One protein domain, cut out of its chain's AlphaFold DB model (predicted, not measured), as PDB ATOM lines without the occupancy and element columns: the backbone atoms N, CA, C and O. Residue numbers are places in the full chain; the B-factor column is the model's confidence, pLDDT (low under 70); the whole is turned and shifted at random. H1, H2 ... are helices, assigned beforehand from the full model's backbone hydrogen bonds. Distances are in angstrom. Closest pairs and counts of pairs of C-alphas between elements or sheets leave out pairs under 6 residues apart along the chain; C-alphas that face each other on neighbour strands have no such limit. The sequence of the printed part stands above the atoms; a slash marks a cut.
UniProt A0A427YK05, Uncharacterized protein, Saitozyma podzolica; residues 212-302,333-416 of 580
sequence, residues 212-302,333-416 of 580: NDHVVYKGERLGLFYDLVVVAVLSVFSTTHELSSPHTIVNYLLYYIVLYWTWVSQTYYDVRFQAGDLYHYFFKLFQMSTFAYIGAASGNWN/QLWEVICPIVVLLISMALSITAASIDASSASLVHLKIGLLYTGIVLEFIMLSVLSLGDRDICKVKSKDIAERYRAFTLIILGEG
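Overview. This is residues 212 to 302 and 333 to 416 of the 580 residues of an uncharacterized protein of Saitozyma podzolica (UniProt A0A427YK05). Three long helices, H1, H2 and H3, run nearly side by side with H6 slanting across H1 and H2, a bundle of helices grouped together; beyond H2 the hairpin of H4 and H5 adds a further layer, only loosely joined to the rest. The printed part has 175 residues with six named helices, H1 to H6 in chain order, and no named strand: all helix. It is compact, with a radius of gyration of the C-alphas of 17.4 A and spans of 50 by 38 by 28 A.

Arrangement. Start at the hub, H1, residues 212 to 240. Its residues 227 to 234 touch H2, residues 246 to 273, in a hairpin at a shallow tilt of 6 degrees; the closest C-alphas, Val 230 and Leu 259, are 7.4 A apart. H3, residues 278 to 297, touches residues 226 to 237 of H1, running the same way; look at the closest C-alphas, Val 233 and Gly 295, 5.1 A apart. H4, residues 335 to 356, and H5, residues 362 to 388, touch as a hairpin, closest at C-alphas 347 and 375, 4.6 A apart. H5 is close to H2 but not clearly touching, with C-alphas 265 and 379 closest at 7.8 A. H6, residues 398 to 416, touches residues 224 to 235 of H1 at a steep tilt of 38 degrees, closest at C-alphas 227 and 408, 6.1 A apart. Every O i to N i+4 pair is within hydrogen-bond range in H1, H3, H5 and H6, against 23 of 24 in H2 and 16 of 18 in H4.

Along the chain. Find C-alpha 212 at (-3.150, -2.954, 19.256); H1 runs 43.1 A from there. H2 measures 40.8 A, H3 28.4 A, H4 29.7 A and H5 38.2 A. H6 runs 26.9 A to C-alpha 416 at (25.243, 14.790, 32.656).

Size, cuts and confidence. The C-alphas of Ser 244 and Gln 333 are farthest apart, 55.5 A. Residues 303 to 332 are cut out, with 45.8 A between C-alphas 302 and 333. Of the links printed whole, none is long. Sixty residues have pLDDT under 70, among them 289 to 302 and 386 to 396.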
ATOM      1  N   ASN A 212      -4.418  -3.159  19.963       54.12
ATOM      2  CA  ASN A 212      -3.150  -2.954  19.256       54.12
ATOM      3  C   ASN A 212      -2.349  -1.748  19.781       54.12
ATOM      4  O   ASN A 212      -1.123  -1.808  19.806       54.12
ATOM      5  N   ASP A 213      -3.008  -0.697  20.273       50.81
ATOM      6  CA  ASP A 213      -2.335   0.500  20.795       50.81
ATOM      7  C   ASP A 213      -1.647   0.202  22.136       50.81
ATOM      8  O   ASP A 213      -0.579   0.733  22.428       50.81
ATOM      9  N   HIS A 214      -2.194  -0.729  22.927       50.56
ATOM     10  CA  HIS A 214      -1.555  -1.207  24.156       50.56
ATOM     11  C   HIS A 214      -0.245  -1.974  23.912       50.56
ATOM     12  O   HIS A 214       0.640  -1.939  24.768       50.56
ATOM     13  N   VAL A 215      -0.105  -2.675  22.781       52.84
ATOM     14  CA  VAL A 215       1.132  -3.397  22.422       52.84
ATOM     15  C   VAL A 215       2.202  -2.413  21.943       52.84
ATOM     16  O   VAL A 215       3.356  -2.513  22.364       52.84
ATOM     17  N   VAL A 216       1.802  -1.402  21.163       54.38
ATOM     18  CA  VAL A 216       2.679  -0.304  20.720       54.38
ATOM     19  C   VAL A 216       3.191   0.507  21.922       54.38
ATOM     20  O   VAL A 216       4.403   0.641  22.091       54.38
ATOM     21  N   TYR A 217       2.307   0.909  22.845       52.38
ATOM     22  CA  TYR A 217       2.686   1.622  24.079       52.38
ATOM     23  C   TYR A 217       3.612   0.810  25.002       52.38
ATOM     24  O   TYR A 217       4.484   1.366  25.673       52.38
ATOM     25  N   LYS A 218       3.438  -0.519  25.073       50.94
ATOM     26  CA  LYS A 218       4.322  -1.398  25.865       50.94
ATOM     27  C   LYS A 218       5.715  -1.512  25.250       50.94
ATOM     28  O   LYS A 218       6.701  -1.497  25.987       50.94
ATOM     29  N   GLY A 219       5.801  -1.608  23.921       58.50
ATOM     30  CA  GLY A 219       7.071  -1.612  23.194       58.50
ATOM     31  C   GLY A 219       7.862  -0.317  23.378       58.50
ATOM     32  O   GLY A 219       9.082  -0.363  23.541       58.50
ATOM     33  N   GLU A 220       7.161   0.814  23.439       67.81
ATOM     34  CA  GLU A 220       7.764   2.134  23.596       67.81
ATOM     35  C   GLU A 220       8.415   2.335  24.973       67.81
ATOM     36  O   GLU A 220       9.575   2.753  25.048       67.81
ATOM     37  N   ARG A 221       7.713   1.936  26.047       70.69
ATOM     38  CA  ARG A 221       8.201   1.996  27.439       70.69
ATOM     39  C   ARG A 221       9.443   1.146  27.675       70.69
ATOM     40  O   ARG A 221      10.349   1.576  28.383       70.69
ATOM     41  N   LEU A 222       9.499  -0.053  27.092       76.31
ATOM     42  CA  LEU A 222      10.664  -0.920  27.253       76.31
ATOM     43  C   LEU A 222      11.879  -0.388  26.485       76.31
ATOM     44  O   LEU A 222      12.999  -0.520  26.963       76.31
ATOM     45  N   GLY A 223      11.669   0.234  25.320       78.75
ATOM     46  CA  GLY A 223      12.745   0.929  24.615       78.75
ATOM     47  C   GLY A 223      13.307   2.092  25.439       78.75
ATOM     48  O   GLY A 223      14.513   2.187  25.594       78.75
ATOM     49  N   LEU A 224      12.441   2.901  26.064       84.19
ATOM     50  CA  LEU A 224      12.886   3.977  26.961       84.19
ATOM     51  C   LEU A 224      13.658   3.440  28.179       84.19
ATOM     52  O   LEU A 224      14.650   4.020  28.609       84.19
ATOM     53  N   PHE A 225      13.218   2.312  28.739       82.56
ATOM     54  CA  PHE A 225      13.922   1.660  29.843       82.56
ATOM     55  C   PHE A 225      15.293   1.110  29.418       82.56
ATOM     56  O   PHE A 225      16.253   1.208  30.177       82.56
ATOM     57  N   TYR A 226      15.404   0.572  28.200       84.75
ATOM     58  CA  TYR A 226      16.683   0.175  27.608       84.75
ATOM     59  C   TYR A 226      17.633   1.374  27.480       84.75
ATOM     60  O   TYR A 226      18.776   1.287  27.928       84.75
ATOM     61  N   ASP A 227      17.136   2.503  26.965       89.31
ATOM     62  CA  ASP A 227      17.890   3.757  26.858       89.31
ATOM     63  C   ASP A 227      18.416   4.202  28.235       89.31
ATOM     64  O   ASP A 227      19.593   4.530  28.379       89.31
ATOM     65  N   LEU A 228      17.576   4.118  29.274       88.19
ATOM     66  CA  LEU A 228      17.951   4.453  30.651       88.19
ATOM     67  C   LEU A 228      19.059   3.542  31.202       88.19
ATOM     68  O   LEU A 228      19.976   4.025  31.861       88.19
ATOM     69  N   VAL A 229      19.003   2.233  30.940       82.75
ATOM     70  CA  VAL A 229      20.039   1.291  31.398       82.75
ATOM     71  C   VAL A 229      21.369   1.537  30.692       82.75
ATOM     72  O   VAL A 229      22.408   1.511  31.348       82.75
ATOM     73  N   VAL A 230      21.355   1.826  29.387       85.00
ATOM     74  CA  VAL A 230      22.578   2.181  28.648       85.00
ATOM     75  C   VAL A 230      23.200   3.458  29.216       85.00
ATOM     76  O   VAL A 230      24.409   3.493  29.443       85.00
ATOM     77  N   VAL A 231      22.389   4.477  29.520       89.00
ATOM     78  CA  VAL A 231      22.879   5.712  30.152       89.00
ATOM     79  C   VAL A 231      23.390   5.467  31.571       89.00
ATOM     80  O   VAL A 231      24.435   6.001  31.930       89.00
ATOM     81  N   ALA A 232      22.730   4.622  32.363       83.81
ATOM     82  CA  ALA A 232      23.203   4.269  33.700       83.81
ATOM     83  C   ALA A 232      24.577   3.577  33.659       83.81
ATOM     84  O   ALA A 232      25.463   3.916  34.440       83.81
ATOM     85  N   VAL A 233      24.783   2.650  32.717       81.12
ATOM     86  CA  VAL A 233      26.084   1.996  32.505       81.12
ATOM     87  C   VAL A 233      27.147   3.010  32.072       81.12
ATOM     88  O   VAL A 233      28.261   2.987  32.593       81.12
ATOM     89  N   LEU A 234      26.799   3.933  31.171       83.94
ATOM     90  CA  LEU A 234      27.701   5.004  30.746       83.94
ATOM     91  C   LEU A 234      28.079   5.939  31.910       83.94
ATOM     92  O   LEU A 234      29.242   6.312  32.038       83.94
ATOM     93  N   SER A 235      27.118   6.276  32.776       80.56
ATOM     94  CA  SER A 235      27.312   7.109  33.971       80.56
ATOM     95  C   SER A 235      28.273   6.443  34.960       80.56
ATOM     96  O   SER A 235      29.291   7.033  35.324       80.56
ATOM     97  N   VAL A 236      28.038   5.165  35.296       76.81
ATOM     98  CA  VAL A 236      28.948   4.375  36.146       76.81
ATOM     99  C   VAL A 236      30.357   4.377  35.559       76.81
ATOM    100  O   VAL A 236      31.309   4.719  36.258       76.81
ATOM    101  N   PHE A 237      30.493   4.099  34.262       73.94
ATOM    102  CA  PHE A 237      31.793   4.075  33.599       73.94
ATOM    103  C   PHE A 237      32.518   5.430  33.629       73.94
ATOM    104  O   PHE A 237      33.735   5.470  33.828       73.94
ATOM    105  N   SER A 238      31.779   6.533  33.469       74.44
ATOM    106  CA  SER A 238      32.323   7.893  33.545       74.44
ATOM    107  C   SER A 238      32.797   8.263  34.947       74.44
ATOM    108  O   SER A 238      33.729   9.050  35.070       74.44
ATOM    109  N   THR A 239      32.174   7.717  35.993       70.44
ATOM    110  CA  THR A 239      32.598   7.957  37.382       70.44
ATOM    111  C   THR A 239      33.775   7.083  37.809       70.44
ATOM    112  O   THR A 239      34.554   7.494  38.660       70.44
ATOM    113  N   THR A 240      33.937   5.890  37.225       65.56
ATOM    114  CA  THR A 240      35.020   4.966  37.604       65.56
ATOM    115  C   THR A 240      36.349   5.261  36.909       65.56
ATOM    116  O   THR A 240      37.387   4.826  37.397       65.56
ATOM    117  N   HIS A 241      36.344   5.971  35.775       66.06
ATOM    118  CA  HIS A 241      37.557   6.278  35.012       66.06
ATOM    119  C   HIS A 241      37.898   7.766  35.105       66.06
ATOM    120  O   HIS A 241      37.447   8.571  34.292       66.06
ATOM    121  N   GLU A 242      38.740   8.128  36.073       63.91
ATOM    122  CA  GLU A 242      39.309   9.474  36.137       63.91
ATOM    123  C   GLU A 242      40.142   9.760  34.874       63.91
ATOM    124  O   GLU A 242      41.065   9.018  34.520       63.91
ATOM    125  N   LEU A 243      39.827  10.856  34.177       69.44
ATOM    126  CA  LEU A 243      40.499  11.292  32.944       69.44
ATOM    127  C   LEU A 243      41.843  11.982  33.239       69.44
ATOM    128  O   LEU A 243      42.132  13.064  32.739       69.44
ATOM    129  N   SER A 244      42.677  11.363  34.069       67.25
ATOM    130  CA  SER A 244      43.935  11.937  34.558       67.25
ATOM    131  C   SER A 244      45.125  11.730  33.608       67.25
ATOM    132  O   SER A 244      46.176  12.340  33.792       67.25
ATOM    133  N   SER A 245      44.979  10.906  32.560       70.75
ATOM    134  CA  SER A 245      46.036  10.627  31.577       70.75
ATOM    135  C   SER A 245      45.500  10.594  30.137       70.75
ATOM    136  O   SER A 245      44.425  10.036  29.900       70.75
ATOM    137  N   PRO A 246      46.261  11.097  29.139       72.62
ATOM    138  CA  PRO A 246      45.880  11.052  27.724       72.62
ATOM    139  C   PRO A 246      45.556   9.643  27.208       72.62
ATOM    140  O   PRO A 246      44.702   9.474  26.340       72.62
ATOM    141  N   HIS A 247      46.211   8.612  27.753       65.94
ATOM    142  CA  HIS A 247      45.944   7.220  27.381       65.94
ATOM    143  C   HIS A 247      44.573   6.736  27.890       65.94
ATOM    144  O   HIS A 247      43.889   5.964  27.218       65.94
ATOM    145  N   THR A 248      44.133   7.216  29.053       68.38
ATOM    146  CA  THR A 248      42.828   6.870  29.636       68.38
ATOM    147  C   THR A 248      41.674   7.431  28.803       68.38
ATOM    148  O   THR A 248      40.646   6.774  28.670       68.38
ATOM    149  N   ILE A 249      41.874   8.581  28.145       77.00
ATOM    150  CA  ILE A 249      40.897   9.176  27.216       77.00
ATOM    151  C   ILE A 249      40.626   8.237  26.034       77.00
ATOM    152  O   ILE A 249      39.477   8.034  25.646       77.00
ATOM    153  N   VAL A 250      41.672   7.626  25.470       76.62
ATOM    154  CA  VAL A 250      41.520   6.686  24.348       76.62
ATOM    155  C   VAL A 250      40.750   5.440  24.787       76.62
ATOM    156  O   VAL A 250      39.826   5.019  24.096       76.62
ATOM    157  N   ASN A 251      41.066   4.884  25.960       70.12
ATOM    158  CA  ASN A 251      40.336   3.741  26.519       70.12
ATOM    159  C   ASN A 251      38.854   4.064  26.758       70.12
ATOM    160  O   ASN A 251      37.985   3.256  26.426       70.12
ATOM    161  N   TYR A 252      38.577   5.261  27.277       77.62
ATOM    162  CA  TYR A 252      37.223   5.763  27.480       77.62
ATOM    163  C   TYR A 252      36.451   5.853  26.155       77.62
ATOM    164  O   TYR A 252      35.341   5.332  26.044       77.62
ATOM    165  N   LEU A 253      37.059   6.443  25.118       80.75
ATOM    166  CA  LEU A 253      36.447   6.566  23.791       80.75
ATOM    167  C   LEU A 253      36.177   5.206  23.140       80.75
ATOM    168  O   LEU A 253      35.126   5.023  22.529       80.75
ATOM    169  N   LEU A 254      37.087   4.239  23.279       78.94
ATOM    170  CA  LEU A 254      36.890   2.889  22.746       78.94
ATOM    171  C   LEU A 254      35.694   2.189  23.396       78.94
ATOM    172  O   LEU A 254      34.893   1.567  22.699       78.94
ATOM    173  N   TYR A 255      35.543   2.321  24.713       73.94
ATOM    174  CA  TYR A 255      34.398   1.767  25.426       73.94
ATOM    175  C   TYR A 255      33.091   2.477  25.052       73.94
ATOM    176  O   TYR A 255      32.091   1.816  24.761       73.94
ATOM    177  N   TYR A 256      33.116   3.810  24.962       83.56
ATOM    178  CA  TYR A 256      31.982   4.598  24.486       83.56
ATOM    179  C   TYR A 256      31.532   4.158  23.090       83.56
ATOM    180  O   TYR A 256      30.340   3.972  22.872       83.56
ATOM    181  N   ILE A 257      32.464   3.928  22.159       82.12
ATOM    182  CA  ILE A 257      32.143   3.455  20.804       82.12
ATOM    183  C   ILE A 257      31.438   2.099  20.845       82.12
ATOM    184  O   ILE A 257      30.472   1.914  20.111       82.12
ATOM    185  N   VAL A 258      31.878   1.165  21.693       78.75
ATOM    186  CA  VAL A 258      31.225  -0.148  21.829       78.75
ATOM    187  C   VAL A 258      29.803   0.010  22.367       78.75
ATOM    188  O   VAL A 258      28.866  -0.482  21.743       78.75
ATOM    189  N   LEU A 259      29.618   0.741  23.471       80.44
ATOM    190  CA  LEU A 259      28.287   0.984  24.041       80.44
ATOM    191  C   LEU A 259      27.359   1.704  23.059       80.44
ATOM    192  O   LEU A 259      26.216   1.290  22.860       80.44
ATOM    193  N   TYR A 260      27.865   2.761  22.424       83.69
ATOM    194  CA  TYR A 260      27.136   3.543  21.438       83.69
ATOM    195  C   TYR A 260      26.742   2.675  20.245       83.69
ATOM    196  O   TYR A 260      25.576   2.658  19.862       83.69
ATOM    197  N   TRP A 261      27.680   1.903  19.689       81.31
ATOM    198  CA  TRP A 261      27.409   1.047  18.538       81.31
ATOM    199  C   TRP A 261      26.356  -0.011  18.852       81.31
ATOM    200  O   TRP A 261      25.412  -0.183  18.085       81.31
ATOM    201  N   THR A 262      26.453  -0.685  19.996       79.69
ATOM    202  CA  THR A 262      25.467  -1.706  20.353       79.69
ATOM    203  C   THR A 262      24.086  -1.099  20.635       79.69
ATOM    204  O   THR A 262      23.070  -1.701  20.279       79.69
ATOM    205  N   TRP A 263      24.011   0.112  21.200       86.62
ATOM    206  CA  TRP A 263      22.749   0.854  21.307       86.62
ATOM    207  C   TRP A 263      22.166   1.210  19.927       86.62
ATOM    208  O   TRP A 263      20.971   1.001  19.696       86.62
ATOM    209  N   VAL A 264      23.000   1.669  18.986       82.75
ATOM    210  CA  VAL A 264      22.587   1.962  17.604       82.75
ATOM    211  C   VAL A 264      22.067   0.697  16.916       82.75
ATOM    212  O   VAL A 264      20.943   0.711  16.414       82.75
ATOM    213  N   SER A 265      22.816  -0.413  16.940       77.69
ATOM    214  CA  SER A 265      22.392  -1.695  16.357       77.69
ATOM    215  C   SER A 265      21.030  -2.138  16.904       77.69
ATOM    216  O   SER A 265      20.146  -2.518  16.130       77.69
ATOM    217  N   GLN A 266      20.822  -2.021  18.221       81.38
ATOM    218  CA  GLN A 266      19.558  -2.394  18.852       81.38
ATOM    219  C   GLN A 266      18.403  -1.476  18.441       81.38
ATOM    220  O   GLN A 266      17.330  -1.961  18.088       81.38
ATOM    221  N   THR A 267      18.622  -0.161  18.428       82.00
ATOM    222  CA  THR A 267      17.601   0.823  18.037       82.00
ATOM    223  C   THR A 267      17.164   0.617  16.588       82.00
ATOM    224  O   THR A 267      15.973   0.635  16.278       82.00
ATOM    225  N   TYR A 268      18.114   0.353  15.689       79.25
ATOM    226  CA  TYR A 268      17.813   0.037  14.293       79.25
ATOM    227  C   TYR A 268      17.048  -1.279  14.141       79.25
ATOM    228  O   TYR A 268      16.153  -1.369  13.297       79.25
ATOM    229  N   TYR A 269      17.384  -2.293  14.942       78.06
ATOM    230  CA  TYR A 269      16.651  -3.554  14.965       78.06
ATOM    231  C   TYR A 269      15.215  -3.360  15.463       78.06
ATOM    232  O   TYR A 269      14.276  -3.819  14.813       78.06
ATOM    233  N   ASP A 270      15.031  -2.622  16.557       77.50
ATOM    234  CA  ASP A 270      13.722  -2.358  17.150       77.50
ATOM    235  C   ASP A 270      12.799  -1.616  16.179       77.50
ATOM    236  O   ASP A 270      11.671  -2.042  15.941       77.50
ATOM    237  N   VAL A 271      13.292  -0.554  15.536       77.50
ATOM    238  CA  VAL A 271      12.485   0.220  14.580       77.50
ATOM    239  C   VAL A 271      12.085  -0.616  13.352       77.50
ATOM    240  O   VAL A 271      11.048  -0.356  12.741       77.50
ATOM    241  N   ARG A 272      12.877  -1.629  12.976       72.19
ATOM    242  CA  ARG A 272      12.612  -2.472  11.795       72.19
ATOM    243  C   ARG A 272      11.754  -3.699  12.087       72.19
ATOM    244  O   ARG A 272      10.921  -4.054  11.259       72.19
ATOM    245  N   PHE A 273      11.988  -4.372  13.210       70.69
ATOM    246  CA  PHE A 273      11.510  -5.740  13.434       70.69
ATOM    247  C   PHE A 273      10.720  -5.928  14.734       70.69
ATOM    248  O   PHE A 273      10.260  -7.038  15.001       70.69
ATOM    249  N   GLN A 274      10.519  -4.885  15.547       67.62
ATOM    250  CA  GLN A 274       9.794  -5.027  16.808       67.62
ATOM    251  C   GLN A 274       8.306  -5.332  16.569       67.62
ATOM    252  O   GLN A 274       7.499  -4.447  16.299       67.62
ATOM    253  N   ALA A 275       7.934  -6.601  16.736       60.69
ATOM    254  CA  ALA A 275       6.553  -7.075  16.608       60.69
ATOM    255  C   ALA A 275       5.768  -7.083  17.941       60.69
ATOM    256  O   ALA A 275       4.586  -7.408  17.964       60.69
ATOM    257  N   GLY A 276       6.404  -6.703  19.058       65.12
ATOM    258  CA  GLY A 276       5.770  -6.704  20.387       65.12
ATOM    259  C   GLY A 276       5.632  -8.093  21.026       65.12
ATOM    260  O   GLY A 276       4.878  -8.254  21.985       65.12
ATOM    261  N   ASP A 277       6.356  -9.094  20.516       73.56
ATOM    262  CA  ASP A 277       6.307 -10.461  21.040       73.56
ATOM    263  C   ASP A 277       7.077 -10.625  22.358       73.56
ATOM    264  O   ASP A 277       8.119 -10.007  22.590       73.56
ATOM    265  N   LEU A 278       6.627 -11.583  23.174       69.50
ATOM    266  CA  LEU A 278       7.298 -12.010  24.409       69.50
ATOM    267  C   LEU A 278       8.771 -12.395  24.202       69.50
ATOM    268  O   LEU A 278       9.606 -12.086  25.050       69.50
ATOM    269  N   TYR A 279       9.106 -13.029  23.074       71.19
ATOM    270  CA  TYR A 279      10.483 -13.426  22.768       71.19
ATOM    271  C   TYR A 279      11.407 -12.218  22.587       71.19
ATOM    272  O   TYR A 279      12.493 -12.192  23.163       71.19
ATOM    273  N   HIS A 280      10.957 -11.187  21.870       69.06
ATOM    274  CA  HIS A 280      11.714  -9.945  21.699       69.06
ATOM    275  C   HIS A 280      11.971  -9.255  23.045       69.06
ATOM    276  O   HIS A 280      13.061  -8.739  23.282       69.06
ATOM    277  N   TYR A 281      10.999  -9.302  23.960       74.19
ATOM    278  CA  TYR A 281      11.167  -8.776  25.313       74.19
ATOM    279  C   TYR A 281      12.180  -9.568  26.141       74.19
ATOM    280  O   TYR A 281      12.998  -8.962  26.830       74.19
ATOM    281  N   PHE A 282      12.167 -10.899  26.051       73.88
ATOM    282  CA  PHE A 282      13.119 -11.743  26.769       73.88
ATOM    283  C   PHE A 282      14.559 -11.517  26.293       73.88
ATOM    284  O   PHE A 282      15.443 -11.285  27.116       73.88
ATOM    285  N   PHE A 283      14.793 -11.512  24.977       74.50
ATOM    286  CA  PHE A 283      16.127 -11.264  24.420       74.50
ATOM    287  C   PHE A 283      16.633  -9.857  24.740       74.50
ATOM    288  O   PHE A 283      17.782  -9.708  25.150       74.50
ATOM    289  N   LYS A 284      15.768  -8.841  24.653       76.12
ATOM    290  CA  LYS A 284      16.120  -7.472  25.043       76.12
ATOM    291  C   LYS A 284      16.480  -7.380  26.530       76.12
ATOM    292  O   LYS A 284      17.468  -6.749  26.876       76.12
ATOM    293  N   LEU A 285      15.746  -8.055  27.416       76.50
ATOM    294  CA  LEU A 285      16.052  -8.074  28.852       76.50
ATOM    295  C   LEU A 285      17.354  -8.830  29.165       76.50
ATOM    296  O   LEU A 285      18.130  -8.409  30.027       76.50
ATOM    297  N   PHE A 286      17.630  -9.912  28.439       76.06
ATOM    298  CA  PHE A 286      18.895 -10.637  28.533       76.06
ATOM    299  C   PHE A 286      20.080  -9.770  28.079       76.06
ATOM    300  O   PHE A 286      21.098  -9.682  28.770       76.06
ATOM    301  N   GLN A 287      19.921  -9.053  26.968       77.12
ATOM    302  CA  GLN A 287      20.901  -8.094  26.466       77.12
ATOM    303  C   GLN A 287      21.141  -6.956  27.470       77.12
ATOM    304  O   GLN A 287      22.289  -6.664  27.790       77.12
ATOM    305  N   MET A 288      20.084  -6.378  28.054       75.06
ATOM    306  CA  MET A 288      20.198  -5.377  29.129       75.06
ATOM    307  C   MET A 288      20.952  -5.908  30.347       75.06
ATOM    308  O   MET A 288      21.782  -5.204  30.915       75.06
ATOM    309  N   SER A 289      20.703  -7.161  30.731       68.12
ATOM    310  CA  SER A 289      21.409  -7.811  31.841       68.12
ATOM    311  C   SER A 289      22.894  -8.001  31.525       68.12
ATOM    312  O   SER A 289      23.743  -7.809  32.390       68.12
ATOM    313  N   THR A 290      23.218  -8.312  30.267       69.62
ATOM    314  CA  THR A 290      24.602  -8.431  29.789       69.62
ATOM    315  C   THR A 290      25.309  -7.080  29.822       69.62
ATOM    316  O   THR A 290      26.444  -6.996  30.277       69.62
ATOM    317  N   PHE A 291      24.631  -6.001  29.425       68.44
ATOM    318  CA  PHE A 291      25.167  -4.646  29.541       68.44
ATOM    319  C   PHE A 291      25.390  -4.211  30.979       68.44
ATOM    320  O   PHE A 291      26.453  -3.684  31.292       68.44
ATOM    321  N   ALA A 292      24.415  -4.456  31.853       65.44
ATOM    322  CA  ALA A 292      24.553  -4.164  33.272       65.44
ATOM    323  C   ALA A 292      25.729  -4.943  33.879       65.44
ATOM    324  O   ALA A 292      26.490  -4.385  34.663       65.44
ATOM    325  N   TYR A 293      25.930  -6.198  33.464       66.31
ATOM    326  CA  TYR A 293      27.087  -6.996  33.858       66.31
ATOM    327  C   TYR A 293      28.406  -6.422  33.322       66.31
ATOM    328  O   TYR A 293      29.346  -6.272  34.093       66.31
ATOM    329  N   ILE A 294      28.481  -6.053  32.037       63.88
ATOM    330  CA  ILE A 294      29.680  -5.435  31.445       63.88
ATOM    331  C   ILE A 294      30.010  -4.112  32.149       63.88
ATOM    332  O   ILE A 294      31.175  -3.869  32.440       63.88
ATOM    333  N   GLY A 295      29.006  -3.287  32.454       60.97
ATOM    334  CA  GLY A 295      29.168  -2.041  33.208       60.97
ATOM    335  C   GLY A 295      29.585  -2.254  34.664       60.97
ATOM    336  O   GLY A 295      30.417  -1.523  35.187       60.97
ATOM    337  N   ALA A 296      29.059  -3.282  35.331       58.09
ATOM    338  CA  ALA A 296      29.463  -3.625  36.695       58.09
ATOM    339  C   ALA A 296      30.874  -4.241  36.747       58.09
ATOM    340  O   ALA A 296      31.615  -4.022  37.703       58.09
ATOM    341  N   ALA A 297      31.259  -4.995  35.717       56.22
ATOM    342  CA  ALA A 297      32.563  -5.640  35.602       56.22
ATOM    343  C   ALA A 297      33.650  -4.722  35.006       56.22
ATOM    344  O   ALA A 297      34.817  -5.111  34.969       56.22
ATOM    345  N   SER A 298      33.312  -3.509  34.548       53.12
ATOM    346  CA  SER A 298      34.256  -2.613  33.862       53.12
ATOM    347  C   SER A 298      35.185  -1.823  34.784       53.12
ATOM    348  O   SER A 298      35.889  -0.947  34.290       53.12
ATOM    349  N   GLY A 299      35.208  -2.098  36.094       53.53
ATOM    350  CA  GLY A 299      35.884  -1.258  37.093       53.53
ATOM    351  C   GLY A 299      37.311  -0.824  36.731       53.53
ATOM    352  O   GLY A 299      37.651   0.330  36.934       53.53
ATOM    353  N   ASN A 300      38.120  -1.715  36.143       47.62
ATOM    354  CA  ASN A 300      39.518  -1.458  35.774       47.62
ATOM    355  C   ASN A 300      39.744  -1.651  34.259       47.62
ATOM    356  O   ASN A 300      40.644  -2.384  33.841       47.62
ATOM    357  N   TRP A 301      38.872  -1.081  33.416       49.88
ATOM    358  CA  TRP A 301      38.903  -1.294  31.965       49.88
ATOM    359  C   TRP A 301      40.126  -0.626  31.319       49.88
ATOM    360  O   TRP A 301      40.090   0.481  30.785       49.88
ATOM    361  N   ASN A 302      41.242  -1.348  31.334       44.75
ATOM    362  CA  ASN A 302      42.439  -1.050  30.569       44.75
ATOM    363  C   ASN A 302      42.623  -2.176  29.541       44.75
ATOM    364  O   ASN A 302      42.878  -3.305  29.957       44.75
ATOM    365  N   GLN A 333      11.903 -20.845   3.606       49.06
ATOM    366  CA  GLN A 333      11.077 -19.771   3.012       49.06
ATOM    367  C   GLN A 333      11.124 -18.428   3.787       49.06
ATOM    368  O   GLN A 333      10.410 -17.498   3.440       49.06
ATOM    369  N   LEU A 334      11.966 -18.309   4.825       51.53
ATOM    370  CA  LEU A 334      12.099 -17.116   5.691       51.53
ATOM    371  C   LEU A 334      13.519 -16.515   5.688       51.53
ATOM    372  O   LEU A 334      13.871 -15.727   6.566       51.53
ATOM    373  N   TRP A 335      14.348 -16.880   4.704       49.81
ATOM    374  CA  TRP A 335      15.781 -16.548   4.657       49.81
ATOM    375  C   TRP A 335      16.075 -15.038   4.758       49.81
ATOM    376  O   TRP A 335      17.112 -14.639   5.273       49.81
ATOM    377  N   GLU A 336      15.133 -14.185   4.359       57.94
ATOM    378  CA  GLU A 336      15.304 -12.725   4.349       57.94
ATOM    379  C   GLU A 336      15.142 -12.067   5.734       57.94
ATOM    380  O   GLU A 336      15.762 -11.040   5.993       57.94
ATOM    381  N   VAL A 337      14.392 -12.688   6.655       57.78
ATOM    382  CA  VAL A 337      14.256 -12.247   8.063       57.78
ATOM    383  C   VAL A 337      15.248 -12.983   8.966       57.78
ATOM    384  O   VAL A 337      15.720 -12.451   9.968       57.78
ATOM    385  N   ILE A 338      15.618 -14.204   8.580       62.16
ATOM    386  CA  ILE A 338      16.554 -15.037   9.333       62.16
ATOM    387  C   ILE A 338      17.984 -14.518   9.197       62.16
ATOM    388  O   ILE A 338      18.701 -14.544  10.184       62.16
ATOM    389  N   CYS A 339      18.402 -13.983   8.045       67.12
ATOM    390  CA  CYS A 339      19.753 -13.435   7.874       67.12
ATOM    391  C   CYS A 339      20.159 -12.386   8.930       67.12
ATOM    392  O   CYS A 339      21.201 -12.583   9.550       67.12
ATOM    393  N   PRO A 340      19.396 -11.302   9.190       65.75
ATOM    394  CA  PRO A 340      19.782 -10.328  10.214       65.75
ATOM    395  C   PRO A 340      19.743 -10.924  11.625       65.75
ATOM    396  O   PRO A 340      20.628 -10.636  12.421       65.75
ATOM    397  N   ILE A 341      18.784 -11.808  11.920       72.19
ATOM    398  CA  ILE A 341      18.708 -12.500  13.214       72.19
ATOM    399  C   ILE A 341      19.909 -13.436  13.398       72.19
ATOM    400  O   ILE A 341      20.523 -13.447  14.455       72.19
ATOM    401  N   VAL A 342      20.297 -14.189  12.370       78.12
ATOM    402  CA  VAL A 342      21.452 -15.094  12.392       78.12
ATOM    403  C   VAL A 342      22.752 -14.311  12.495       78.12
ATOM    404  O   VAL A 342      23.620 -14.709  13.256       78.12
ATOM    405  N   VAL A 343      22.891 -13.181  11.798       78.50
ATOM    406  CA  VAL A 343      24.076 -12.321  11.930       78.50
ATOM    407  C   VAL A 343      24.146 -11.693  13.320       78.50
ATOM    408  O   VAL A 343      25.229 -11.663  13.894       78.50
ATOM    409  N   LEU A 344      23.015 -11.288  13.906       75.75
ATOM    410  CA  LEU A 344      22.957 -10.835  15.298       75.75
ATOM    411  C   LEU A 344      23.308 -11.958  16.279       75.75
ATOM    412  O   LEU A 344      24.066 -11.731  17.212       75.75
ATOM    413  N   LEU A 345      22.827 -13.182  16.056       80.81
ATOM    414  CA  LEU A 345      23.182 -14.341  16.880       80.81
ATOM    415  C   LEU A 345      24.661 -14.718  16.735       80.81
ATOM    416  O   LEU A 345      25.290 -15.083  17.723       80.81
ATOM    417  N   ILE A 346      25.233 -14.602  15.533       84.06
ATOM    418  CA  ILE A 346      26.664 -14.810  15.281       84.06
ATOM    419  C   ILE A 346      27.477 -13.712  15.959       84.06
ATOM    420  O   ILE A 346      28.452 -14.027  16.630       84.06
ATOM    421  N   SER A 347      27.074 -12.449  15.840       83.12
ATOM    422  CA  SER A 347      27.717 -11.328  16.531       83.12
ATOM    423  C   SER A 347      27.664 -11.523  18.045       83.12
ATOM    424  O   SER A 347      28.697 -11.498  18.706       83.12
ATOM    425  N   MET A 348      26.497 -11.886  18.584       80.75
ATOM    426  CA  MET A 348      26.318 -12.208  19.999       80.75
ATOM    427  C   MET A 348      27.204 -13.380  20.427       80.75
ATOM    428  O   MET A 348      27.868 -13.305  21.459       80.75
ATOM    429  N   ALA A 349      27.279 -14.447  19.632       82.88
ATOM    430  CA  ALA A 349      28.157 -15.578  19.903       82.88
ATOM    431  C   ALA A 349      29.640 -15.179  19.843       82.88
ATOM    432  O   ALA A 349      30.413 -15.630  20.684       82.88
ATOM    433  N   LEU A 350      30.045 -14.315  18.908       82.31
ATOM    434  CA  LEU A 350      31.406 -13.780  18.810       82.31
ATOM    435  C   LEU A 350      31.741 -12.889  20.008       82.31
ATOM    436  O   LEU A 350      32.835 -13.016  20.551       82.31
ATOM    437  N   SER A 351      30.808 -12.061  20.478       78.19
ATOM    438  CA  SER A 351      30.963 -11.252  21.690       78.19
ATOM    439  C   SER A 351      31.052 -12.117  22.947       78.19
ATOM    440  O   SER A 351      31.932 -11.890  23.772       78.19
ATOM    441  N   ILE A 352      30.210 -13.149  23.078       79.00
ATOM    442  CA  ILE A 352      30.266 -14.116  24.189       79.00
ATOM    443  C   ILE A 352      31.579 -14.904  24.141       79.00
ATOM    444  O   ILE A 352      32.234 -15.079  25.166       79.00
ATOM    445  N   THR A 353      32.004 -15.345  22.958       80.12
ATOM    446  CA  THR A 353      33.260 -16.084  22.772       80.12
ATOM    447  C   THR A 353      34.460 -15.187  23.070       80.12
ATOM    448  O   THR A 353      35.367 -15.604  23.779       80.12
ATOM    449  N   ALA A 354      34.447 -13.929  22.628       74.12
ATOM    450  CA  ALA A 354      35.467 -12.944  22.975       74.12
ATOM    451  C   ALA A 354      35.490 -12.653  24.484       74.12
ATOM    452  O   ALA A 354      36.567 -12.529  25.067       74.12
ATOM    453  N   ALA A 355      34.326 -12.584  25.134       71.06
ATOM    454  CA  ALA A 355      34.219 -12.434  26.582       71.06
ATOM    455  C   ALA A 355      34.742 -13.669  27.336       71.06
ATOM    456  O   ALA A 355      35.306 -13.516  28.415       71.06
ATOM    457  N   SER A 356      34.609 -14.859  26.742       74.25
ATOM    458  CA  SER A 356      35.010 -16.146  27.328       74.25
ATOM    459  C   SER A 356      36.467 -16.539  27.045       74.25
ATOM    460  O   SER A 356      36.985 -17.434  27.709       74.25
ATOM    461  N   ILE A 357      37.130 -15.923  26.055       72.00
ATOM    462  CA  ILE A 357      38.540 -16.189  25.736       72.00
ATOM    463  C   ILE A 357      39.454 -15.456  26.714       72.00
ATOM    464  O   ILE A 357      39.359 -14.237  26.913       72.00
ATOM    465  N   ASP A 358      40.372 -16.243  27.261       54.88
ATOM    466  CA  ASP A 358      41.363 -15.835  28.238       54.88
ATOM    467  C   ASP A 358      42.576 -15.164  27.574       54.88
ATOM    468  O   ASP A 358      43.048 -15.579  26.513       54.88
ATOM    469  N   ALA A 359      43.088 -14.104  28.191       58.50
ATOM    470  CA  ALA A 359      44.084 -13.204  27.607       58.50
ATOM    471  C   ALA A 359      45.517 -13.522  28.074       58.50
ATOM    472  O   ALA A 359      46.327 -12.626  28.292       58.50
ATOM    473  N   SER A 360      45.852 -14.808  28.215       58.00
ATOM    474  CA  SER A 360      47.132 -15.276  28.781       58.00
ATOM    475  C   SER A 360      48.367 -14.995  27.912       58.00
ATOM    476  O   SER A 360      49.503 -15.154  28.357       58.00
ATOM    477  N   SER A 361      48.170 -14.574  26.660       71.56
ATOM    478  CA  SER A 361      49.246 -14.221  25.732       71.56
ATOM    479  C   SER A 361      48.840 -13.058  24.829       71.56
ATOM    480  O   SER A 361      47.666 -12.886  24.499       71.56
ATOM    481  N   ALA A 362      49.824 -12.273  24.381       65.44
ATOM    482  CA  ALA A 362      49.598 -11.126  23.496       65.44
ATOM    483  C   ALA A 362      48.833 -11.504  22.210       65.44
ATOM    484  O   ALA A 362      48.003 -10.739  21.723       65.44
ATOM    485  N   SER A 363      49.041 -12.716  21.685       71.50
ATOM    486  CA  SER A 363      48.305 -13.236  20.528       71.50
ATOM    487  C   SER A 363      46.812 -13.461  20.809       71.50
ATOM    488  O   SER A 363      45.992 -13.208  19.928       71.50
ATOM    489  N   LEU A 364      46.436 -13.880  22.022       67.62
ATOM    490  CA  LEU A 364      45.034 -14.066  22.426       67.62
ATOM    491  C   LEU A 364      44.318 -12.732  22.675       67.62
ATOM    492  O   LEU A 364      43.131 -12.609  22.373       67.62
ATOM    493  N   VAL A 365      45.042 -11.706  23.130       64.06
ATOM    494  CA  VAL A 365      44.517 -10.332  23.232       64.06
ATOM    495  C   VAL A 365      44.151  -9.797  21.847       64.06
ATOM    496  O   VAL A 365      43.035  -9.317  21.641       64.06
ATOM    497  N   HIS A 366      45.049  -9.942  20.869       70.75
ATOM    498  CA  HIS A 366      44.764  -9.548  19.487       70.75
ATOM    499  C   HIS A 366      43.615 -10.354  18.872       70.75
ATOM    500  O   HIS A 366      42.813  -9.789  18.131       70.75
ATOM    501  N   LEU A 367      43.489 -11.641  19.211       76.56
ATOM    502  CA  LEU A 367      42.371 -12.481  18.779       76.56
ATOM    503  C   LEU A 367      41.035 -11.986  19.356       76.56
ATOM    504  O   LEU A 367      40.052 -11.899  18.630       76.56
ATOM    505  N   LYS A 368      40.997 -11.621  20.640       70.25
ATOM    506  CA  LYS A 368      39.801 -11.115  21.330       70.25
ATOM    507  C   LYS A 368      39.340  -9.768  20.784       70.25
ATOM    508  O   LYS A 368      38.162  -9.595  20.476       70.25
ATOM    509  N   ILE A 369      40.285  -8.843  20.619       77.88
ATOM    510  CA  ILE A 369      40.062  -7.564  19.937       77.88
ATOM    511  C   ILE A 369      39.531  -7.843  18.526       77.88
ATOM    512  O   ILE A 369      38.473  -7.345  18.152       77.88
ATOM    513  N   GLY A 370      40.204  -8.723  17.780       82.69
ATOM    514  CA  GLY A 370      39.783  -9.152  16.452       82.69
ATOM    515  C   GLY A 370      38.351  -9.686  16.422       82.69
ATOM    516  O   GLY A 370      37.584  -9.278  15.559       82.69
ATOM    517  N   LEU A 371      37.954 -10.533  17.374       82.06
ATOM    518  CA  LEU A 371      36.606 -11.106  17.469       82.06
ATOM    519  C   LEU A 371      35.530 -10.042  17.727       82.06
ATOM    520  O   LEU A 371      34.508 -10.047  17.041       82.06
ATOM    521  N   LEU A 372      35.776  -9.106  18.651       78.44
ATOM    522  CA  LEU A 372      34.854  -7.998  18.937       78.44
ATOM    523  C   LEU A 372      34.673  -7.087  17.719       78.44
ATOM    524  O   LEU A 372      33.546  -6.816  17.306       78.44
ATOM    525  N   TYR A 373      35.777  -6.668  17.094       83.44
ATOM    526  CA  TYR A 373      35.718  -5.824  15.901       83.44
ATOM    527  C   TYR A 373      35.137  -6.563  14.691       83.44
ATOM    528  O   TYR A 373      34.438  -5.952  13.889       83.44
ATOM    529  N   THR A 374      35.357  -7.874  14.569       85.44
ATOM    530  CA  THR A 374      34.769  -8.682  13.490       85.44
ATOM    531  C   THR A 374      33.253  -8.786  13.638       85.44
ATOM    532  O   THR A 374      32.554  -8.675  12.633       85.44
ATOM    533  N   GLY A 375      32.729  -8.928  14.862       82.00
ATOM    534  CA  GLY A 375      31.283  -8.873  15.120       82.00
ATOM    535  C   GLY A 375      30.671  -7.541  14.674       82.00
ATOM    536  O   GLY A 375      29.711  -7.523  13.905       82.00
ATOM    537  N   ILE A 376      31.310  -6.426  15.045       82.12
ATOM    538  CA  ILE A 376      30.891  -5.070  14.651       82.12
ATOM    539  C   ILE A 376      30.911  -4.895  13.127       82.12
ATOM    540  O   ILE A 376      29.949  -4.405  12.537       82.12
ATOM    541  N   VAL A 377      31.995  -5.310  12.465       85.31
ATOM    542  CA  VAL A 377      32.134  -5.197  11.007       85.31
ATOM    543  C   VAL A 377      31.098  -6.061  10.284       85.31
ATOM    544  O   VAL A 377      30.531  -5.614   9.289       85.31
ATOM    545  N   LEU A 378      30.801  -7.265  10.783       83.62
ATOM    546  CA  LEU A 378      29.757  -8.126  10.224       83.62
ATOM    547  C   LEU A 378      28.374  -7.474  10.314       83.62
ATOM    548  O   LEU A 378      27.651  -7.461   9.318       83.62
ATOM    549  N   GLU A 379      28.024  -6.891  11.460       81.00
ATOM    550  CA  GLU A 379      26.774  -6.140  11.617       81.00
ATOM    551  C   GLU A 379      26.722  -4.924  10.690       81.00
ATOM    552  O   GLU A 379      25.720  -4.715  10.007       81.00
ATOM    553  N   PHE A 380      27.811  -4.154  10.605       80.44
ATOM    554  CA  PHE A 380      27.905  -2.984   9.735       80.44
ATOM    555  C   PHE A 380      27.726  -3.347   8.259       80.44
ATOM    556  O   PHE A 380      26.956  -2.697   7.548       80.44
ATOM    557  N   ILE A 381      28.400  -4.400   7.790       80.81
ATOM    558  CA  ILE A 381      28.275  -4.894   6.415       80.81
ATOM    559  C   ILE A 381      26.849  -5.373   6.165       80.81
ATOM    560  O   ILE A 381      26.267  -5.031   5.140       80.81
ATOM    561  N   MET A 382      26.258  -6.116   7.099       77.12
ATOM    562  CA  MET A 382      24.897  -6.623   6.956       77.12
ATOM    563  C   MET A 382      23.881  -5.472   6.882       77.12
ATOM    564  O   MET A 382      23.068  -5.422   5.957       77.12
ATOM    565  N   LEU A 383      23.976  -4.494   7.787       71.25
ATOM    566  CA  LEU A 383      23.132  -3.298   7.782       71.25
ATOM    567  C   LEU A 383      23.327  -2.466   6.513       71.25
ATOM    568  O   LEU A 383      22.340  -1.977   5.963       71.25
ATOM    569  N   SER A 384      24.561  -2.352   6.019       73.19
ATOM    570  CA  SER A 384      24.881  -1.662   4.765       73.19
ATOM    571  C   SER A 384      24.286  -2.387   3.556       73.19
ATOM    572  O   SER A 384      23.664  -1.756   2.708       73.19
ATOM    573  N   VAL A 385      24.389  -3.717   3.499       71.94
ATOM    574  CA  VAL A 385      23.805  -4.547   2.431       71.94
ATOM    575  C   VAL A 385      22.276  -4.488   2.454       71.94
ATOM    576  O   VAL A 385      21.657  -4.365   1.400       71.94
ATOM    577  N   LEU A 386      21.656  -4.506   3.638       67.69
ATOM    578  CA  LEU A 386      20.213  -4.292   3.783       67.69
ATOM    579  C   LEU A 386      19.790  -2.872   3.392       67.69
ATOM    580  O   LEU A 386      18.711  -2.696   2.838       67.69
ATOM    581  N   SER A 387      20.616  -1.866   3.690       64.50
ATOM    582  CA  SER A 387      20.307  -0.460   3.409       64.50
ATOM    583  C   SER A 387      20.482  -0.085   1.938       64.50
ATOM    584  O   SER A 387      19.850   0.865   1.486       64.50
ATOM    585  N   LEU A 388      21.341  -0.799   1.206       65.00
ATOM    586  CA  LEU A 388      21.530  -0.645  -0.240       65.00
ATOM    587  C   LEU A 388      20.534  -1.486  -1.055       65.00
ATOM    588  O   LEU A 388      20.423  -1.313  -2.267       65.00
ATOM    589  N   GLY A 389      19.820  -2.412  -0.410       59.50
ATOM    590  CA  GLY A 389      18.773  -3.199  -1.041       59.50
ATOM    591  C   GLY A 389      17.507  -2.371  -1.242       59.50
ATOM    592  O   GLY A 389      16.895  -1.925  -0.276       59.50
ATOM    593  N   ASP A 390      17.065  -2.239  -2.493       53.28
ATOM    594  CA  ASP A 390      15.888  -1.459  -2.915       53.28
ATOM    595  C   ASP A 390      14.545  -2.144  -2.564       53.28
ATOM    596  O   ASP A 390      13.592  -2.191  -3.342       53.28
ATOM    597  N   ARG A 391      14.480  -2.788  -1.394       56.44
ATOM    598  CA  ARG A 391      13.364  -3.641  -0.982       56.44
ATOM    599  C   ARG A 391      12.476  -2.895   0.007       56.44
ATOM    600  O   ARG A 391      12.882  -2.608   1.133       56.44
ATOM    601  N   ASP A 392      11.231  -2.649  -0.396       56.25
ATOM    602  CA  ASP A 392      10.218  -1.893   0.360       56.25
ATOM    603  C   ASP A 392       9.956  -2.405   1.790       56.25
ATOM    604  O   ASP A 392       9.497  -1.647   2.641       56.25
ATOM    605  N   ILE A 393      10.308  -3.659   2.088       53.78
ATOM    606  CA  ILE A 393      10.160  -4.291   3.409       53.78
ATOM    607  C   ILE A 393      11.110  -3.664   4.458       53.78
ATOM    608  O   ILE A 393      10.857  -3.767   5.654       53.78
ATOM    609  N   CYS A 394      12.188  -2.989   4.036       52.41
ATOM    610  CA  CYS A 394      13.234  -2.445   4.918       52.41
ATOM    611  C   CYS A 394      13.253  -0.909   5.021       52.41
ATOM    612  O   CYS A 394      14.169  -0.352   5.635       52.41
ATOM    613  N   LYS A 395      12.274  -0.203   4.435       55.53
ATOM    614  CA  LYS A 395      12.221   1.266   4.499       55.53
ATOM    615  C   LYS A 395      11.899   1.718   5.919       55.53
ATOM    616  O   LYS A 395      10.754   1.693   6.364       55.53
ATOM    617  N   VAL A 396      12.938   2.147   6.630       60.00
ATOM    618  CA  VAL A 396      12.790   2.707   7.967       60.00
ATOM    619  C   VAL A 396      12.105   4.064   7.880       60.00
ATOM    620  O   VAL A 396      12.543   4.948   7.143       60.00
ATOM    621  N   LYS A 397      11.048   4.254   8.672       70.25
ATOM    622  CA  LYS A 397      10.472   5.577   8.894       70.25
ATOM    623  C   LYS A 397      11.492   6.419   9.653       70.25
ATOM    624  O   LYS A 397      11.757   6.193  10.829       70.25
ATOM    625  N   SER A 398      12.058   7.412   8.976       70.50
ATOM    626  CA  SER A 398      13.044   8.336   9.549       70.50
ATOM    627  C   SER A 398      12.540   9.060  10.802       70.50
ATOM    628  O   SER A 398      13.337   9.384  11.675       70.50
ATOM    629  N   LYS A 399      11.221   9.268  10.913       72.25
ATOM    630  CA  LYS A 399      10.574   9.883  12.081       72.25
ATOM    631  C   LYS A 399      10.790   9.073  13.362       72.25
ATOM    632  O   LYS A 399      11.170   9.654  14.371       72.25
ATOM    633  N   ASP A 400      10.641   7.753  13.288       74.19
ATOM    634  CA  ASP A 400      10.696   6.866  14.458       74.19
ATOM    635  C   ASP A 400      12.145   6.717  14.967       74.19
ATOM    636  O   ASP A 400      12.395   6.701  16.172       74.19
ATOM    637  N   ILE A 401      13.127   6.700  14.051       79.06
ATOM    638  CA  ILE A 401      14.554   6.788  14.414       79.06
ATOM    639  C   ILE A 401      14.854   8.144  15.056       79.06
ATOM    640  O   ILE A 401      15.477   8.200  16.114       79.06
ATOM    641  N   ALA A 402      14.431   9.245  14.429       79.06
ATOM    642  CA  ALA A 402      14.721  10.585  14.935       79.06
ATOM    643  C   ALA A 402      14.149  10.802  16.346       79.06
ATOM    644  O   ALA A 402      14.798  11.424  17.184       79.06
ATOM    645  N   GLU A 403      12.971  10.242  16.632       80.06
ATOM    646  CA  GLU A 403      12.361  10.273  17.959       80.06
ATOM    647  C   GLU A 403      13.204   9.530  19.009       80.06
ATOM    648  O   GLU A 403      13.459  10.082  20.082       80.06
ATOM    649  N   ARG A 404      13.728   8.342  18.672       82.81
ATOM    650  CA  ARG A 404      14.626   7.557  19.542       82.81
ATOM    651  C   ARG A 404      15.942   8.274  19.825       82.81
ATOM    652  O   ARG A 404      16.345   8.381  20.979       82.81
ATOM    653  N   TYR A 405      16.581   8.825  18.796       86.44
ATOM    654  CA  TYR A 405      17.825   9.584  18.953       86.44
ATOM    655  C   TYR A 405      17.626  10.859  19.779       86.44
ATOM    656  O   TYR A 405      18.462  11.175  20.629       86.44
ATOM    657  N   ARG A 406      16.509  11.576  19.578       83.75
ATOM    658  CA  ARG A 406      16.174  12.760  20.382       83.75
ATOM    659  C   ARG A 406      15.954  12.392  21.848       83.75
ATOM    660  O   ARG A 406      16.480  13.081  22.717       83.75
ATOM    661  N   ALA A 407      15.204  11.322  22.119       84.88
ATOM    662  CA  ALA A 407      14.954  10.846  23.477       84.88
ATOM    663  C   ALA A 407      16.256  10.420  24.170       84.88
ATOM    664  O   ALA A 407      16.551  10.902  25.259       84.88
ATOM    665  N   PHE A 408      17.073   9.597  23.511       86.94
ATOM    666  CA  PHE A 408      18.345   9.121  24.053       86.94
ATOM    667  C   PHE A 408      19.321  10.259  24.360       86.94
ATOM    668  O   PHE A 408      19.880  10.318  25.453       86.94
ATOM    669  N   THR A 409      19.466  11.214  23.436       85.94
ATOM    670  CA  THR A 409      20.321  12.389  23.657       85.94
ATOM    671  C   THR A 409      19.838  13.195  24.863       85.94
ATOM    672  O   THR A 409      20.644  13.572  25.704       85.94
ATOM    673  N   LEU A 410      18.524  13.409  25.002       85.94
ATOM    674  CA  LEU A 410      17.956  14.141  26.136       85.94
ATOM    675  C   LEU A 410      18.197  13.422  27.473       85.94
ATOM    676  O   LEU A 410      18.458  14.086  28.472       85.94
ATOM    677  N   ILE A 411      18.176  12.086  27.492       88.31
ATOM    678  CA  ILE A 411      18.505  11.292  28.687       88.31
ATOM    679  C   ILE A 411      19.991  11.431  29.043       88.31
ATOM    680  O   ILE A 411      20.303  11.682  30.205       88.31
ATOM    681  N   ILE A 412      20.905  11.327  28.067       85.44
ATOM    682  CA  ILE A 412      22.349  11.526  28.304       85.44
ATOM    683  C   ILE A 412      22.614  12.924  28.865       85.44
ATOM    684  O   ILE A 412      23.346  13.071  29.843       85.44
ATOM    685  N   LEU A 413      22.008  13.949  28.262       82.94
ATOM    686  CA  LEU A 413      22.154  15.325  28.727       82.94
ATOM    687  C   LEU A 413      21.577  15.518  30.129       82.94
ATOM    688  O   LEU A 413      22.200  16.184  30.952       82.94
ATOM    689  N   GLY A 414      20.423  14.913  30.410       82.88
ATOM    690  CA  GLY A 414      19.808  14.928  31.734       82.88
ATOM    691  C   GLY A 414      20.714  14.312  32.799       82.88
ATOM    692  O   GLY A 414      20.903  14.918  33.847       82.88
ATOM    693  N   GLU A 415      21.332  13.164  32.522       83.12
ATOM    694  CA  GLU A 415      22.251  12.514  33.464       83.12
ATOM    695  C   GLU A 415      23.548  13.313  33.655       83.12
ATOM    696  O   GLU A 415      23.996  13.508  34.786       83.12
ATOM    697  N   GLY A 416      24.109  13.866  32.574       75.31
ATOM    698  CA  GLY A 416      25.243  14.790  32.656       75.31
ATOM    699  C   GLY A 416      24.922  16.028  33.501       75.31
ATOM    700  O   GLY A 416      25.723  16.430  34.346       75.31
TER     701      GLY A 416